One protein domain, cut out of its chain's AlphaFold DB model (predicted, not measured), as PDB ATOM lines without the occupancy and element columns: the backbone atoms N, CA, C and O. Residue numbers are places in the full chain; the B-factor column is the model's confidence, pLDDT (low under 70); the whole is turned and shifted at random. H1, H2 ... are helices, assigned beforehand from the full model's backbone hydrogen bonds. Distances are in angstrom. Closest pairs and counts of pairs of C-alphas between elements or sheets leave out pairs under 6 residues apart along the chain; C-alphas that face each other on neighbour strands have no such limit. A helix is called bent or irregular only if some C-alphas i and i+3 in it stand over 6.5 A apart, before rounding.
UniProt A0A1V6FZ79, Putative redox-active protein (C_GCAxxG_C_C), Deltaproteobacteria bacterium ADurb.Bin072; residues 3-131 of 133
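AT A GLANCE: This is residues 3 to 131 of the 133 residues of the protein "Putative redox-active protein (C_GCAxxG_C_C)" of Deltaproteobacteria bacterium ADurb.Bin072 (UniProt A0A1V6FZ79). A bundle of three long helices, H2, H4 and H7, side by side, makes the core, with H3 extending past one end and H6 crossing the other, where H1 and H5 also lie. The bundle is up and down, each helix running against the one before it in the chain. The printed part has 129 residues with seven named helices, H1 to H7 in chain order, and no named strand: all helix. The whole is compact, with a radius of gyration of the C-alphas of 16.2 A, yet elongated, 48 by 28 by 25 A.

HOW THE PARTS SIT: H7, residues 110 to 129, touches H2, residues 21 to 34, at a shallow tilt of 8 degrees, the same way; the closest C-alphas, of Ala 26 and Ser 123, are 5.2 A apart. H4, residues 68 to 83, touches H2 at 25 degrees, a shallow tilt, opposite ways, closest at C-alphas Val 27 and Gly 72, 5.9 A. H4 touches H7 too, closest at C-alphas Ile 75 and Val 122, 6.3 A. H3, residues 43 to 58, touches H4 with residues 53 to 57 alone, closest at C-alphas Gly 53 and Phe 69, 5.6 A. H1, residues 3 to 9, touches H2, closest at C-alphas Leu 9 and Gly 21, 4.6 A. H6, residues 99 to 108, is close to H7 but not clearly touching, about perpendicular at 86 degrees, with closest C-alphas Met 106 and Cys 112 6.3 A apart. H5, residues 88 to 92, touches no helix. Each O i to N i+4 pair is within hydrogen-bond range in H2, H3, H5, H6 and H7, 11 of 12 in H4, and 1 of 3 in H1, which has 1 of 4 O i to N i+3 pairs within range.

IN THESE COORDINATES: H7 is 28.3 A long, from C-alpha 110 at (101.394, 117.662, 134.024) to C-alpha 129 at (122.321, 119.487, 115.102). H3 measures 22.9 A, H4 22.3 A, H2 19.9 A and H6 14.3 A. H1 is irregular: C-alphas 5 and 8 are 7.3 A apart.

THE WHOLE: The C-alphas farthest apart, of Pro 44 and Ala 108, are 50.0 A apart. The printed part has no cut; the link from H1 to H2 is long. Residues 39 to 45, of which 43 to 45 belong to H3, stand free. The pLDDT is under 70 at residues 3 to 7, 60 to 66 and 131.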
ATOM      1  N   GLU A   3     111.146 134.853 131.973       51.59
ATOM      2  CA  GLU A   3     109.708 134.838 132.315       51.59
ATOM      3  C   GLU A   3     109.031 136.204 132.123       51.59
ATOM      4  O   GLU A   3     107.879 136.278 131.719       51.59
ATOM      5  N   LYS A   4     109.763 137.309 132.328       53.47
ATOM      6  CA  LYS A   4     109.226 138.670 132.160       53.47
ATOM      7  C   LYS A   4     109.106 139.112 130.700       53.47
ATOM      8  O   LYS A   4     108.460 140.117 130.440       53.47
ATOM      9  N   ILE A   5     109.745 138.410 129.766       56.22
ATOM     10  CA  ILE A   5     109.705 138.721 128.326       56.22
ATOM     11  C   ILE A   5     108.708 137.792 127.623       56.22
ATOM     12  O   ILE A   5     108.047 138.196 126.671       56.22
ATOM     13  N   ALA A   6     108.565 136.562 128.121       64.00
ATOM     14  CA  ALA A   6     107.688 135.550 127.546       64.00
ATOM     15  C   ALA A   6     106.227 135.622 128.027       64.00
ATOM     16  O   ALA A   6     105.405 134.916 127.457       64.00
ATOM     17  N   PHE A   7     105.880 136.490 128.992       68.12
ATOM     18  CA  PHE A   7     104.519 136.580 129.558       68.12
ATOM     19  C   PHE A   7     103.413 136.816 128.510       68.12
ATOM     20  O   PHE A   7     102.256 136.485 128.737       68.12
ATOM     21  N   VAL A   8     103.752 137.382 127.346       72.75
ATOM     22  CA  VAL A   8     102.811 137.584 126.229       72.75
ATOM     23  C   VAL A   8     102.312 136.251 125.651       72.75
ATOM     24  O   VAL A   8     101.260 136.214 125.020       72.75
ATOM     25  N   LEU A   9     103.053 135.163 125.869       79.50
ATOM     26  CA  LEU A   9     102.756 133.811 125.394       79.50
ATOM     27  C   LEU A   9     102.098 132.925 126.472       79.50
ATOM     28  O   LEU A   9     101.873 131.730 126.239       79.50
ATOM     29  N   ASP A  10     101.803 133.489 127.645       79.31
ATOM     30  CA  ASP A  10     101.181 132.772 128.751       79.31
ATOM     31  C   ASP A  10      99.694 132.516 128.491       79.31
ATOM     32  O   ASP A  10      98.919 133.407 128.135       79.31
ATOM     33  N   GLY A  11      99.285 131.259 128.674       70.56
ATOM     34  CA  GLY A  11      97.923 130.805 128.396       70.56
ATOM     35  C   GLY A  11      97.505 130.978 126.931       70.56
ATOM     36  O   GLY A  11      96.311 131.065 126.647       70.56
ATOM     37  N   GLY A  12      98.469 131.088 126.011       73.06
ATOM     38  CA  GLY A  12      98.259 131.559 124.642       73.06
ATOM     39  C   GLY A  12      98.744 132.999 124.455       73.06
ATOM     40  O   GLY A  12      99.515 133.512 125.255       73.06
ATOM     41  N   VAL A  13      98.289 133.689 123.406       75.62
ATOM     42  CA  VAL A  13      98.583 135.124 123.243       75.62
ATOM     43  C   VAL A  13      97.726 135.910 124.239       75.62
ATOM     44  O   VAL A  13      96.554 136.171 123.973       75.62
ATOM     45  N   GLY A  14      98.286 136.221 125.412       77.19
ATOM     46  CA  GLY A  14      97.610 136.944 126.495       77.19
ATOM     47  C   GLY A  14      96.381 136.222 127.056       77.19
ATOM     48  O   GLY A  14      95.302 136.805 127.078       77.19
ATOM     49  N   PHE A  15      96.524 134.956 127.469       81.12
ATOM     50  CA  PHE A  15      95.469 134.123 128.086       81.12
ATOM     51  C   PHE A  15      94.289 133.709 127.193       81.12
ATOM     52  O   PHE A  15      93.405 132.962 127.624       81.12
ATOM     53  N   THR A  16      94.285 134.143 125.933       81.56
ATOM     54  CA  THR A  16      93.203 133.885 124.969       81.56
ATOM     55  C   THR A  16      93.117 132.435 124.495       81.56
ATOM     56  O   THR A  16      92.184 132.085 123.778       81.56
ATOM     57  N   GLY A  17      94.073 131.579 124.868       80.44
ATOM     58  CA  GLY A  17      94.105 130.191 124.424       80.44
ATOM     59  C   GLY A  17      94.707 129.975 123.036       80.44
ATOM     60  O   GLY A  17      94.635 128.857 122.535       80.44
ATOM     61  N   GLY A  18      95.302 131.012 122.429       85.44
ATOM     62  CA  GLY A  18      96.034 130.912 121.161       85.44
ATOM     63  C   GLY A  18      97.312 130.067 121.254       85.44
ATOM     64  O   GLY A  18      97.440 129.214 122.132       85.44
ATOM     65  N   VAL A  19      98.284 130.318 120.372       87.62
ATOM     66  CA  VAL A  19      99.488 129.475 120.242       87.62
ATOM     67  C   VAL A  19     100.141 129.168 121.596       87.62
ATOM     68  O   VAL A  19     100.394 130.063 122.403       87.62
ATOM     69  N   CYS A  20     100.426 127.892 121.848       89.88
ATOM     70  CA  CYS A  20     101.047 127.455 123.090       89.88
ATOM     71  C   CYS A  20     102.443 128.072 123.251       89.88
ATOM     72  O   CYS A  20     103.316 127.932 122.386       89.88
ATOM     73  N   GLY A  21     102.670 128.726 124.393       89.25
ATOM     74  CA  GLY A  21     103.900 129.471 124.644       89.25
ATOM     75  C   GLY A  21     105.167 128.619 124.627       89.25
ATOM     76  O   GLY A  21     106.199 129.078 124.142       89.25
ATOM     77  N   ALA A  22     105.089 127.350 125.044       89.88
ATOM     78  CA  ALA A  22     106.220 126.424 124.952       89.88
ATOM     79  C   ALA A  22     106.638 126.175 123.489       89.88
ATOM     80  O   ALA A  22     107.827 126.147 123.166       89.88
ATOM     81  N   LEU A  23     105.658 126.054 122.589       89.50
ATOM     82  CA  LEU A  23     105.880 125.808 121.161       89.50
ATOM     83  C   LEU A  23     106.478 127.037 120.483       89.50
ATOM     84  O   LEU A  23     107.476 126.936 119.767       89.50
ATOM     85  N   ALA A  24     105.896 128.205 120.760       89.50
ATOM     86  CA  ALA A  24     106.415 129.484 120.298       89.50
ATOM     87  C   ALA A  24     107.859 129.695 120.769       89.50
ATOM     88  O   ALA A  24     108.730 130.004 119.956       89.50
ATOM     89  N   GLY A  25     108.134 129.443 122.052       88.69
ATOM     90  CA  GLY A  25     109.474 129.527 122.627       88.69
ATOM     91  C   GLY A  25     110.477 128.607 121.929       88.69
ATOM     92  O   GLY A  25     111.565 129.057 121.571       88.69
ATOM     93  N   ALA A  26     110.108 127.351 121.657       89.75
ATOM     94  CA  ALA A  26     110.969 126.416 120.932       89.75
ATOM     95  C   ALA A  26     111.305 126.907 119.518       89.75
ATOM     96  O   ALA A  26     112.472 126.890 119.130       89.75
ATOM     97  N   VAL A  27     110.310 127.372 118.755       88.44
ATOM     98  CA  VAL A  27     110.530 127.894 117.396       88.44
ATOM     99  C   VAL A  27     111.380 129.165 117.423       88.44
ATOM    100  O   VAL A  27     112.289 129.306 116.606       88.44
ATOM    101  N   MET A  28     111.134 130.075 118.369       86.94
ATOM    102  CA  MET A  28     111.914 131.307 118.520       86.94
ATOM    103  C   MET A  28     113.369 131.021 118.887       86.94
ATOM    104  O   MET A  28     114.265 131.537 118.225       86.94
ATOM    105  N   ALA A  29     113.619 130.179 119.894       87.00
ATOM    106  CA  ALA A  29     114.973 129.817 120.318       87.00
ATOM    107  C   ALA A  29     115.777 129.210 119.165       87.00
ATOM    108  O   ALA A  29     116.948 129.515 118.949       87.00
ATOM    109  N   ALA A  30     115.108 128.378 118.384       84.31
ATOM    110  CA  ALA A  30     115.707 127.709 117.261       84.31
ATOM    111  C   ALA A  30     115.966 128.717 116.105       84.31
ATOM    112  O   ALA A  30     117.081 128.782 115.587       84.31
ATOM    113  N   ASN A  31     115.034 129.632 115.807       83.88
ATOM    114  CA  ASN A  31     115.263 130.753 114.879       83.88
ATOM    115  C   ASN A  31     116.382 131.710 115.321       83.88
ATOM    116  O   ASN A  31     117.047 132.281 114.468       83.88
ATOM    117  N   VAL A  32     116.637 131.889 116.618       83.81
ATOM    118  CA  VAL A  32     117.802 132.668 117.077       83.81
ATOM    119  C   VAL A  32     119.114 131.978 116.687       83.81
ATOM    120  O   VAL A  32     120.088 132.649 116.363       83.81
ATOM    121  N   ALA A  33     119.150 130.643 116.680       81.62
ATOM    122  CA  ALA A  33     120.364 129.883 116.396       81.62
ATOM    123  C   ALA A  33     120.670 129.712 114.897       81.62
ATOM    124  O   ALA A  33     121.837 129.627 114.516       81.62
ATOM    125  N   TYR A  34     119.643 129.605 114.050       76.38
ATOM    126  CA  TYR A  34     119.804 129.308 112.618       76.38
ATOM    127  C   TYR A  34     118.982 130.205 111.690       76.38
ATOM    128  O   TYR A  34     118.980 129.993 110.477       76.38
ATOM    129  N   GLY A  35     118.258 131.179 112.236       77.81
ATOM    130  CA  GLY A  35     117.504 132.140 111.449       77.81
ATOM    131  C   GLY A  35     118.421 132.926 110.526       77.81
ATOM    132  O   GLY A  35     119.605 133.132 110.796       77.81
ATOM    133  N   TRP A  36     117.867 133.352 109.398       78.38
ATOM    134  CA  TRP A  36     118.633 134.139 108.453       78.38
ATOM    135  C   TRP A  36     118.901 135.532 109.006       78.38
ATOM    136  O   TRP A  36     117.972 136.247 109.387       78.38
ATOM    137  N   ASP A  37     120.160 135.952 108.964       80.00
ATOM    138  CA  ASP A  37     120.496 137.350 109.180       80.00
ATOM    139  C   ASP A  37     120.205 138.149 107.904       80.00
ATOM    140  O   ASP A  37     121.031 138.296 107.005       80.00
ATOM    141  N   MET A  38     118.979 138.661 107.818       73.50
ATOM    142  CA  MET A  38     118.528 139.460 106.678       73.50
ATOM    143  C   MET A  38     119.346 140.741 106.478       73.50
ATOM    144  O   MET A  38     119.340 141.274 105.373       73.50
ATOM    145  N   ARG A  39     120.037 141.242 107.513       79.75
ATOM    146  CA  ARG A  39     120.827 142.478 107.425       79.75
ATOM    147  C   ARG A  39     122.186 142.256 106.770       79.75
ATOM    148  O   ARG A  39     122.702 143.180 106.152       79.75
ATOM    149  N   SER A  40     122.750 141.055 106.885       81.38
ATOM    150  CA  SER A  40     124.021 140.693 106.243       81.38
ATOM    151  C   SER A  40     123.852 139.983 104.896       81.38
ATOM    152  O   SER A  40     124.824 139.813 104.160       81.38
ATOM    153  N   MET A  41     122.631 139.581 104.529       78.81
ATOM    154  CA  MET A  41     122.354 138.941 103.244       78.81
ATOM    155  C   MET A  41     122.055 139.935 102.117       78.81
ATOM    156  O   MET A  41     121.278 140.875 102.261       78.81
ATOM    157  N   ASN A  42     122.574 139.632 100.927       86.50
ATOM    158  CA  ASN A  42     122.182 140.319  99.701       86.50
ATOM    159  C   ASN A  42     120.712 140.026  99.354       86.50
ATOM    160  O   ASN A  42     120.290 138.869  99.354       86.50
ATOM    161  N   ILE A  43     119.975 141.058  98.935       83.12
ATOM    162  CA  ILE A  43     118.565 140.998  98.493       83.12
ATOM    163  C   ILE A  43     118.233 139.778  97.601       83.12
ATOM    164  O   ILE A  43     117.282 139.061  97.923       83.12
ATOM    165  N   PRO A  44     118.987 139.457  96.526       85.19
ATOM    166  CA  PRO A  44     118.675 138.296  95.684       85.19
ATOM    167  C   PRO A  44     118.798 136.958  96.423       85.19
ATOM    168  O   PRO A  44     118.044 136.024  96.150       85.19
ATOM    169  N   ARG A  45     119.722 136.858  97.386       82.75
ATOM    170  CA  ARG A  45     119.862 135.671  98.232       82.75
ATOM    171  C   ARG A  45     118.674 135.557  99.182       82.75
ATOM    172  O   ARG A  45     118.101 134.479  99.276       82.75
ATOM    173  N   THR A  46     118.253 136.661  99.796       82.12
ATOM    174  CA  THR A  46     117.072 136.708 100.670       82.12
ATOM    175  C   THR A  46     115.813 136.223  99.951       82.12
ATOM    176  O   THR A  46     115.101 135.369 100.472       82.12
ATOM    177  N   ILE A  47     115.565 136.702  98.725       85.81
ATOM    178  CA  ILE A  47     114.406 136.278  97.923       85.81
ATOM    179  C   ILE A  47     114.496 134.785  97.580       85.81
ATOM    180  O   ILE A  47     113.509 134.062  97.716       85.81
ATOM    181  N   LYS A  48     115.675 134.302  97.169       85.25
ATOM    182  CA  LYS A  48     115.883 132.883  96.854       85.25
ATOM    183  C   LYS A  48     115.583 131.991  98.057       85.25
ATOM    184  O   LYS A  48     114.815 131.043  97.923       85.25
ATOM    185  N   GLU A  49     116.178 132.289  99.207       82.06
ATOM    186  CA  GLU A  49     115.983 131.514 100.434       82.06
ATOM    187  C   GLU A  49     114.508 131.535 100.863       82.06
ATOM    188  O   GLU A  49     113.929 130.482 101.128       82.06
ATOM    189  N   PHE A  50     113.851 132.700 100.804       83.94
ATOM    190  CA  PHE A  50     112.419 132.836 101.078       83.94
ATOM    191  C   PHE A  50     111.560 131.925 100.188       83.94
ATOM    192  O   PHE A  50     110.729 131.169 100.699       83.94
ATOM    193  N   VAL A  51     111.771 131.958  98.868       84.56
ATOM    194  CA  VAL A  51     111.012 131.142  97.907       84.56
ATOM    195  C   VAL A  51     111.279 129.652  98.118       84.56
ATOM    196  O   VAL A  51     110.340 128.856  98.126       84.56
ATOM    197  N   VAL A  52     112.539 129.259  98.328       82.81
ATOM    198  CA  VAL A  52     112.913 127.860  98.594       82.81
ATOM    199  C   VAL A  52     112.250 127.355  99.875       82.81
ATOM    200  O   VAL A  52     111.657 126.274  99.860       82.81
ATOM    201  N   GLY A  53     112.276 128.143 100.950       79.06
ATOM    202  CA  GLY A  53     111.614 127.811 102.210       79.06
ATOM    203  C   GLY A  53     110.104 127.612 102.053       79.06
ATOM    204  O   GLY A  53     109.560 126.593 102.482       79.06
ATOM    205  N   HIS A  54     109.423 128.513 101.341       82.50
ATOM    206  CA  HIS A  54     107.979 128.401 101.096       82.50
ATOM    207  C   HIS A  54     107.618 127.216 100.192       82.50
ATOM    208  O   HIS A  54     106.649 126.500 100.447       82.50
ATOM    209  N   LEU A  55     108.425 126.933  99.168       81.19
ATOM    210  CA  LEU A  55     108.245 125.734  98.349       81.19
ATOM    211  C   LEU A  55     108.461 124.455  99.167       81.19
ATOM    212  O   LEU A  55     107.730 123.479  98.982       81.19
ATOM    213  N   ASN A  56     109.420 124.453 100.093       77.12
ATOM    214  CA  ASN A  56     109.645 123.333 101.001       77.12
ATOM    215  C   ASN A  56     108.471 123.142 101.965       77.12
ATOM    216  O   ASN A  56     108.086 121.987 102.197       77.12
ATOM    217  N   LEU A  57     107.877 124.228 102.481       74.31
ATOM    218  CA  LEU A  57     106.641 124.200 103.277       74.31
ATOM    219  C   LEU A  57     105.512 123.475 102.534       74.31
ATOM    220  O   LEU A  57     104.884 122.578 103.098       74.31
ATOM    221  N   LEU A  58     105.324 123.784 101.252       77.25
ATOM    222  CA  LEU A  58     104.279 123.175 100.428       77.25
ATOM    223  C   LEU A  58     104.583 121.717 100.046       77.25
ATOM    224  O   LEU A  58     103.687 120.878 100.019       77.25
ATOM    225  N   ARG A  59     105.848 121.373  99.777       70.56
ATOM    226  CA  ARG A  59     106.226 120.067  99.200       70.56
ATOM    227  C   ARG A  59     106.390 118.911 100.200       70.56
ATOM    228  O   ARG A  59     106.833 117.844  99.786       70.56
ATOM    229  N   LYS A  60     106.064 119.081 101.490       63.62
ATOM    230  CA  LYS A  60     106.181 118.059 102.569       63.62
ATOM    231  C   LYS A  60     107.508 117.257 102.598       63.62
ATOM    232  O   LYS A  60     107.562 116.172 103.172       63.62
ATOM    233  N   LYS A  61     108.599 117.750 101.998       59.00
ATOM    234  CA  LYS A  61     109.899 117.060 102.027       59.00
ATOM    235  C   LYS A  61     110.543 117.199 103.411       59.00
ATOM    236  O   LYS A  61     110.460 118.264 104.023       59.00
ATOM    237  N   LYS A  62     111.199 116.128 103.882       56.16
ATOM    238  CA  LYS A  62     112.031 116.152 105.099       56.16
ATOM    239  C   LYS A  62     113.115 117.226 104.961       56.16
ATOM    240  O   LYS A  62     113.702 117.362 103.889       56.16
ATOM    241  N   ALA A  63     113.375 117.951 106.049       56.56
ATOM    242  CA  ALA A  63     114.464 118.917 106.141       56.56
ATOM    243  C   ALA A  63     115.791 118.213 105.822       56.56
ATOM    244  O   ALA A  63     116.256 117.390 106.608       56.56
ATOM    245  N   SER A  64     116.370 118.474 104.649       54.66
ATOM    246  CA  SER A  64     117.665 117.904 104.255       54.66
ATOM    247  C   SER A  64     118.825 118.882 104.458       54.66
ATOM    248  O   SER A  64     119.974 118.520 104.236       54.66
ATOM    249  N   SER A  65     118.539 120.130 104.829       61.44
ATOM    250  CA  SER A  65     119.512 121.214 104.983       61.44
ATOM    251  C   SER A  65     119.094 122.162 106.115       61.44
ATOM    252  O   SER A  65     117.996 122.026 106.661       61.44
ATOM    253  N   ARG A  66     119.976 123.112 106.473       69.69
ATOM    254  CA  ARG A  66     119.759 124.190 107.466       69.69
ATOM    255  C   ARG A  66     118.728 125.213 106.970       69.69
ATOM    256  O   ARG A  66     119.025 126.390 106.804       69.69
ATOM    257  N   GLU A  67     117.539 124.733 106.652       77.88
ATOM    258  CA  GLU A  67     116.443 125.513 106.100       77.88
ATOM    259  C   GLU A  67     115.424 125.767 107.213       77.88
ATOM    260  O   GLU A  67     114.778 124.848 107.725       77.88
ATOM    261  N   THR A  68     115.344 127.030 107.622       79.31
ATOM    262  CA  THR A  68     114.632 127.526 108.803       79.31
ATOM    263  C   THR A  68     113.170 127.074 108.864       79.31
ATOM    264  O   THR A  68     112.700 126.656 109.924       79.31
ATOM    265  N   PHE A  69     112.448 127.082 107.739       81.25
ATOM    266  CA  PHE A  69     111.043 126.680 107.685       81.25
ATOM    267  C   PHE A  69     110.865 125.165 107.822       81.25
ATOM    268  O   PHE A  69     109.933 124.704 108.489       81.25
ATOM    269  N   ALA A  70     111.746 124.361 107.225       80.88
ATOM    270  CA  ALA A  70     111.708 122.912 107.388       80.88
ATOM    271  C   ALA A  70     112.038 122.480 108.824       80.88
ATOM    272  O   ALA A  70     111.354 121.597 109.347       80.88
ATOM    273  N   ILE A  71     113.013 123.122 109.476       81.50
ATOM    274  CA  ILE A  71     113.325 122.860 110.890       81.50
ATOM    275  C   ILE A  71     112.147 123.287 111.771       81.50
ATOM    276  O   ILE A  71     111.675 122.488 112.576       81.50
ATOM    277  N   GLY A  72     111.604 124.495 111.571       85.50
ATOM    278  CA  GLY A  72     110.432 124.976 112.307       85.50
ATOM    279  C   GLY A  72     109.239 124.021 112.205       85.50
ATOM    280  O   GLY A  72     108.666 123.638 113.222       85.50
ATOM    281  N   ARG A  73     108.917 123.530 111.000       85.62
ATOM    282  CA  ARG A  73     107.889 122.488 110.821       85.62
ATOM    283  C   ARG A  73     108.206 121.195 111.553       85.62
ATOM    284  O   ARG A  73     107.286 120.575 112.067       85.62
ATOM    285  N   GLN A  74     109.460 120.748 111.560       84.81
ATOM    286  CA  GLN A  74     109.835 119.521 112.258       84.81
ATOM    287  C   GLN A  74     109.618 119.663 113.769       84.81
ATOM    288  O   GLN A  74     109.101 118.740 114.396       84.81
ATOM    289  N   ILE A  75     109.973 120.821 114.331       86.94
ATOM    290  CA  ILE A  75     109.725 121.152 115.736       86.94
ATOM    291  C   ILE A  75     108.218 121.124 116.015       86.94
ATOM    292  O   ILE A  75     107.777 120.399 116.905       86.94
ATOM    293  N   LEU A  76     107.428 121.841 115.211       87.56
ATOM    294  CA  LEU A  76     105.974 121.903 115.367       87.56
ATOM    295  C   LEU A  76     105.318 120.527 115.229       87.56
ATOM    296  O   LEU A  76     104.536 120.153 116.090       87.56
ATOM    297  N   ALA A  77     105.680 119.737 114.219       87.25
ATOM    298  CA  ALA A  77     105.128 118.398 114.015       87.25
ATOM    299  C   ALA A  77     105.466 117.440 115.168       87.25
ATOM    300  O   ALA A  77     104.640 116.615 115.550       87.25
ATOM    301  N   SER A  78     106.670 117.547 115.744       85.50
ATOM    302  CA  SER A  78     107.046 116.733 116.904       85.50
ATOM    303  C   SER A  78     106.244 117.089 118.152       85.50
ATOM    304  O   SER A  78     106.040 116.216 118.996       85.50
ATOM    305  N   LEU A  79     105.874 118.358 118.308       85.19
ATOM    306  CA  LEU A  79     105.155 118.837 119.482       85.19
ATOM    307  C   LEU A  79     103.645 118.634 119.328       85.19
ATOM    308  O   LEU A  79     103.015 118.131 120.252       85.19
ATOM    309  N   ASP A  80     103.094 118.899 118.143       86.31
ATOM    310  CA  ASP A  80     101.703 118.602 117.782       86.31
ATOM    311  C   ASP A  80     101.388 117.112 117.949       86.31
ATOM    312  O   ASP A  80     100.414 116.749 118.597       86.31
ATOM    313  N   GLY A  81     102.282 116.226 117.491       84.69
ATOM    314  CA  GLY A  81     102.106 114.780 117.650       84.69
ATOM    315  C   GLY A  81     102.025 114.296 119.106       84.69
ATOM    316  O   GLY A  81     101.547 113.190 119.340       84.69
ATOM    317  N   LYS A  82     102.478 115.096 120.083       81.44
ATOM    318  CA  LYS A  82     102.365 114.786 121.519       81.44
ATOM    319  C   LYS A  82     101.240 115.572 122.208       81.44
ATOM    320  O   LYS A  82     100.618 115.043 123.122       81.44
ATOM    321  N   ALA A  83     100.972 116.800 121.775       84.00
ATOM    322  CA  ALA A  83      99.962 117.680 122.361       84.00
ATOM    323  C   ALA A  83      98.549 117.480 121.782       84.00
ATOM    324  O   ALA A  83      97.567 117.837 122.425       84.00
ATOM    325  N   GLY A  84      98.444 116.973 120.551       87.25
ATOM    326  CA  GLY A  84      97.204 116.895 119.772       87.25
ATOM    327  C   GLY A  84      96.695 118.243 119.239       87.25
ATOM    328  O   GLY A  84      95.701 118.270 118.517       87.25
ATOM    329  N   SER A  85      97.342 119.351 119.606       89.19
ATOM    330  CA  SER A  85      97.089 120.694 119.088       89.19
ATOM    331  C   SER A  85      98.296 121.601 119.341       89.19
ATOM    332  O   SER A  85      99.123 121.338 120.216       89.19
ATOM    333  N   LEU A  86      98.367 122.713 118.608       88.94
ATOM    334  CA  LEU A  86      99.322 123.797 118.842       88.94
ATOM    335  C   LEU A  86      98.741 124.928 119.710       88.94
ATOM    336  O   LEU A  86      99.491 125.794 120.168       88.94
ATOM    337  N   ASP A  87      97.431 124.913 119.953       90.44
ATOM    338  CA  ASP A  87      96.706 125.965 120.662       90.44
ATOM    339  C   ASP A  87      96.546 125.630 122.145       90.44
ATOM    340  O   ASP A  87      96.142 124.529 122.527       90.44
ATOM    341  N   CYS A  88      96.835 126.603 123.007       90.88
ATOM    342  CA  CYS A  88      96.810 126.426 124.453       90.88
ATOM    343  C   CYS A  88      95.412 126.046 124.957       90.88
ATOM    344  O   CYS A  88      95.305 125.169 125.814       90.88
ATOM    345  N   ALA A  89      94.344 126.620 124.395       91.12
ATOM    346  CA  ALA A  89      92.980 126.261 124.782       91.12
ATOM    347  C   ALA A  89      92.615 124.826 124.406       91.12
ATOM    348  O   ALA A  89      91.968 124.142 125.191       91.12
ATOM    349  N   SER A  90      93.053 124.337 123.246       91.94
ATOM    350  CA  SER A  90      92.818 122.943 122.863       91.94
ATOM    351  C   SER A  90      93.608 121.972 123.739       91.94
ATOM    352  O   SER A  90      93.086 120.930 124.113       91.94
ATOM    353  N   ILE A  91      94.847 122.326 124.090       90.38
ATOM    354  CA  ILE A  91      95.718 121.505 124.944       90.38
ATOM    355  C   ILE A  91      95.187 121.439 126.380       90.38
ATOM    356  O   ILE A  91      95.197 120.383 127.007       90.38
ATOM    357  N   THR A  92      94.762 122.577 126.926       90.88
ATOM    358  CA  THR A  92      94.378 122.702 128.342       90.88
ATOM    359  C   THR A  92      92.878 122.539 128.577       90.88
ATOM    360  O   THR A  92      92.447 122.415 129.721       90.88
ATOM    361  N   GLY A  93      92.078 122.553 127.508       91.31
ATOM    362  CA  GLY A  93      90.618 122.532 127.557       91.31
ATOM    363  C   GLY A  93      89.986 123.832 128.063       91.31
ATOM    364  O   GLY A  93      88.781 123.851 128.306       91.31
ATOM    365  N   LYS A  94      90.764 124.908 128.261       89.88
ATOM    366  CA  LYS A  94      90.255 126.179 128.790       89.88
ATOM    367  C   LYS A  94      91.039 127.401 128.311       89.88
ATOM    368  O   LYS A  94      92.165 127.301 127.839       89.88
ATOM    369  N   THR A  95      90.444 128.573 128.485       90.81
ATOM    370  CA  THR A  95      91.151 129.861 128.477       90.81
ATOM    371  C   THR A  95      91.443 130.298 129.914       90.81
ATOM    372  O   THR A  95      91.009 129.640 130.865       90.81
ATOM    373  N   PHE A  96      92.193 131.388 130.085       90.12
ATOM    374  CA  PHE A  96      92.557 131.886 131.412       90.12
ATOM    375  C   PHE A  96      92.017 133.297 131.629       90.12
ATOM    376  O   PHE A  96      91.987 134.116 130.714       90.12
ATOM    377  N   VAL A  97      91.579 133.585 132.853       88.56
ATOM    378  CA  VAL A  97      91.018 134.906 133.205       88.56
ATOM    379  C   VAL A  97      92.124 135.914 133.544       88.56
ATOM    380  O   VAL A  97      91.930 137.123 133.446       88.56
ATOM    381  N   GLY A  98      93.307 135.426 133.915       85.69
ATOM    382  CA  GLY A  98      94.455 136.261 134.236       85.69
ATOM    383  C   GLY A  98      95.653 135.456 134.720       85.69
ATOM    384  O   GLY A  98      95.643 134.223 134.720       85.69
ATOM    385  N   TRP A  99      96.676 136.184 135.165       85.88
ATOM    386  CA  TRP A  99      97.958 135.623 135.587       85.88
ATOM    387  C   TRP A  99      97.813 134.539 136.659       85.88
ATOM    388  O   TRP A  99      98.348 133.448 136.491       85.88
ATOM    389  N   ASP A 100      97.060 134.802 137.728       90.19
ATOM    390  CA  ASP A 100      96.954 133.865 138.852       90.19
ATOM    391  C   ASP A 100      96.262 132.553 138.459       90.19
ATOM    392  O   ASP A 100      96.717 131.475 138.844       90.19
ATOM    393  N   ASP A 101      95.213 132.624 137.631       89.94
ATOM    394  CA  ASP A 101      94.514 131.446 137.100       89.94
ATOM    395  C   ASP A 101      95.424 130.621 136.172       89.94
ATOM    396  O   ASP A 101      95.480 129.389 136.259       89.94
ATOM    397  N   PHE A 102      96.209 131.293 135.323       90.00
ATOM    398  CA  PHE A 102      97.202 130.624 134.486       90.00
ATOM    399  C   PHE A 102      98.306 129.964 135.316       90.00
ATOM    400  O   PHE A 102      98.600 128.786 135.120       90.00
ATOM    401  N   GLN A 103      98.882 130.674 136.287       89.75
ATOM    402  CA  GLN A 103      99.946 130.139 137.136       89.75
ATOM    403  C   GLN A 103      99.463 128.972 138.004       89.75
ATOM    404  O   GLN A 103     100.190 127.991 138.173       89.75
ATOM    405  N   ALA A 104      98.233 129.033 138.519       92.12
ATOM    406  CA  ALA A 104      97.625 127.921 139.242       92.12
ATOM    407  C   ALA A 104      97.511 126.673 138.353       92.12
ATOM    408  O   ALA A 104      97.906 125.581 138.767       92.12
ATOM    409  N   HIS A 105      97.052 126.836 137.109       92.38
ATOM    410  CA  HIS A 105      96.994 125.734 136.152       92.38
ATOM    411  C   HIS A 105      98.386 125.211 135.787       92.38
ATOM    412  O   HIS A 105      98.597 124.006 135.816       92.38
ATOM    413  N   MET A 106      99.353 126.086 135.503       90.44
ATOM    414  CA  MET A 106     100.729 125.701 135.166       90.44
ATOM    415  C   MET A 106     101.390 124.856 136.256       90.44
ATOM    416  O   MET A 106     102.091 123.895 135.946       90.44
ATOM    417  N   ARG A 107     101.146 125.175 137.532       91.62
ATOM    418  CA  ARG A 107     101.670 124.406 138.673       91.62
ATOM    419  C   ARG A 107     101.033 123.022 138.798       91.62
ATOM    420  O   ARG A 107     101.704 122.085 139.224       91.62
ATOM    421  N   ALA A 108      99.754 122.895 138.449       92.50
ATOM    422  CA  ALA A 108      99.001 121.647 138.558       92.50
ATOM    423  C   ALA A 108      99.088 120.766 137.296       92.50
ATOM    424  O   ALA A 108      98.919 119.550 137.377       92.50
ATOM    425  N   SER A 109      99.337 121.362 136.129       92.81
ATOM    426  CA  SER A 109      99.235 120.702 134.828       92.81
ATOM    427  C   SER A 109     100.491 119.906 134.490       92.81
ATOM    428  O   SER A 109     101.544 120.450 134.144       92.81
ATOM    429  N   THR A 110     100.364 118.580 134.525       92.31
ATOM    430  CA  THR A 110     101.394 117.662 134.024       92.31
ATOM    431  C   THR A 110     101.619 117.838 132.522       92.31
ATOM    432  O   THR A 110     102.765 117.820 132.080       92.31
ATOM    433  N   ALA A 111     100.556 118.102 131.756       89.88
ATOM    434  CA  ALA A 111     100.623 118.323 130.314       89.88
ATOM    435  C   ALA A 111     101.482 119.546 129.956       89.88
ATOM    436  O   ALA A 111     102.378 119.444 129.120       89.88
ATOM    437  N   CYS A 112     101.275 120.688 130.623       90.81
ATOM    438  CA  CYS A 112     102.091 121.884 130.391       90.81
ATOM    439  C   CYS A 112     103.570 121.628 130.710       90.81
ATOM    440  O   CYS A 112     104.437 122.026 129.933       90.81
ATOM    441  N   ARG A 113     103.862 120.922 131.812       92.56
ATOM    442  CA  ARG A 113     105.235 120.552 132.181       92.56
ATOM    443  C   ARG A 113     105.894 119.673 131.120       92.56
ATOM    444  O   ARG A 113     106.987 119.990 130.661       92.56
ATOM    445  N   GLU A 114     105.217 118.617 130.682       91.69
ATOM    446  CA  GLU A 114     105.750 117.715 129.658       91.69
ATOM    447  C   GLU A 114     105.971 118.402 128.308       91.69
ATOM    448  O   GLU A 114     106.938 118.095 127.607       91.69
ATOM    449  N   LEU A 115     105.086 119.328 127.931       91.19
ATOM    450  CA  LEU A 115     105.227 120.093 126.696       91.19
ATOM    451  C   LEU A 115     106.395 121.066 126.761       91.19
ATOM    452  O   LEU A 115     107.111 121.198 125.772       91.19
ATOM    453  N   ILE A 116     106.629 121.706 127.910       92.12
ATOM    454  CA  ILE A 116     107.819 122.533 128.123       92.12
ATOM    455  C   ILE A 116     109.079 121.680 127.992       92.12
ATOM    456  O   ILE A 116     109.955 122.018 127.201       92.12
ATOM    457  N   GLU A 117     109.157 120.550 128.695       92.62
ATOM    458  CA  GLU A 117     110.319 119.656 128.631       92.62
ATOM    459  C   GLU A 117     110.577 119.159 127.206       92.62
ATOM    460  O   GLU A 117     111.714 119.153 126.724       92.62
ATOM    461  N   GLN A 118     109.519 118.789 126.483       91.25
ATOM    462  CA  GLN A 118     109.638 118.364 125.097       91.25
ATOM    463  C   GLN A 118     110.061 119.510 124.174       91.25
ATOM    464  O   GLN A 118     110.928 119.308 123.324       91.25
ATOM    465  N   ALA A 119     109.484 120.700 124.335       91.56
ATOM    466  CA  ALA A 119     109.845 121.893 123.580       91.56
ATOM    467  C   ALA A 119     111.324 122.244 123.793       91.56
ATOM    468  O   ALA A 119     112.052 122.481 122.825       91.56
ATOM    469  N   THR A 120     111.799 122.185 125.038       91.81
ATOM    470  CA  THR A 120     113.211 122.372 125.387       91.81
ATOM    471  C   THR A 120     114.088 121.313 124.733       91.81
ATOM    472  O   THR A 120     115.091 121.656 124.109       91.81
ATOM    473  N   ARG A 121     113.710 120.033 124.810       91.94
ATOM    474  CA  ARG A 121     114.484 118.937 124.218       91.94
ATOM    475  C   ARG A 121     114.591 119.075 122.700       91.94
ATOM    476  O   ARG A 121     115.694 119.086 122.162       91.94
ATOM    477  N   VAL A 122     113.460 119.220 122.014       89.19
ATOM    478  CA  VAL A 122     113.395 119.284 120.547       89.19
ATOM    479  C   VAL A 122     114.130 120.515 120.013       89.19
ATOM    480  O   VAL A 122     114.878 120.406 119.039       89.19
ATOM    481  N   SER A 123     113.979 121.678 120.657       88.88
ATOM    482  CA  SER A 123     114.730 122.879 120.267       88.88
ATOM    483  C   SER A 123     116.228 122.731 120.537       88.88
ATOM    484  O   SER A 123     117.026 123.068 119.667       88.88
ATOM    485  N   SER A 124     116.636 122.150 121.669       89.75
ATOM    486  CA  SER A 124     118.054 121.916 121.984       89.75
ATOM    487  C   SER A 124     118.717 120.939 121.011       89.75
ATOM    488  O   SER A 124     119.834 121.182 120.549       89.75
ATOM    489  N   GLU A 125     118.024 119.856 120.647       88.38
ATOM    490  CA  GLU A 125     118.474 118.905 119.627       88.38
ATOM    491  C   GLU A 125     118.629 119.591 118.262       88.38
ATOM    492  O   GLU A 125     119.645 119.402 117.591       88.38
ATOM    493  N   ALA A 126     117.659 120.421 117.862       84.06
ATOM    494  CA  ALA A 126     117.724 121.178 116.614       84.06
ATOM    495  C   ALA A 126     118.886 122.184 116.615       84.06
ATOM    496  O   ALA A 126     119.660 122.224 115.659       84.06
ATOM    497  N   ILE A 127     119.055 122.950 117.696       85.56
ATOM    498  CA  ILE A 127     120.157 123.909 117.853       85.56
ATOM    499  C   ILE A 127     121.499 123.185 117.767       85.56
ATOM    500  O   ILE A 127     122.372 123.625 117.030       85.56
ATOM    501  N   THR A 128     121.659 122.057 118.462       85.06
ATOM    502  CA  THR A 128     122.911 121.284 118.454       85.06
ATOM    503  C   THR A 128     123.200 120.699 117.075       85.06
ATOM    504  O   THR A 128     124.318 120.806 116.579       85.06
ATOM    505  N   ARG A 129     122.188 120.117 116.422       81.69
ATOM    506  CA  ARG A 129     122.321 119.487 115.102       81.69
ATOM    507  C   ARG A 129     122.643 120.489 113.995       81.69
ATOM    508  O   ARG A 129     123.336 120.137 113.047       81.69
ATOM    509  N   TYR A 130     122.120 121.709 114.093       75.50
ATOM    510  CA  TYR A 130     122.231 122.728 113.049       75.50
ATOM    511  C   TYR A 130     123.059 123.947 113.480       75.50
ATOM    512  O   TYR A 130     122.973 124.989 112.824       75.50
ATOM    513  N   ARG A 131     123.857 123.838 114.555       66.38
ATOM    514  CA  ARG A 131     124.762 124.896 115.029       66.38
ATOM    515  C   ARG A 131     125.788 125.234 113.937       66.38
ATOM    516  O   ARG A 131     126.303 124.316 113.299       66.38
TER     517      ARG A 131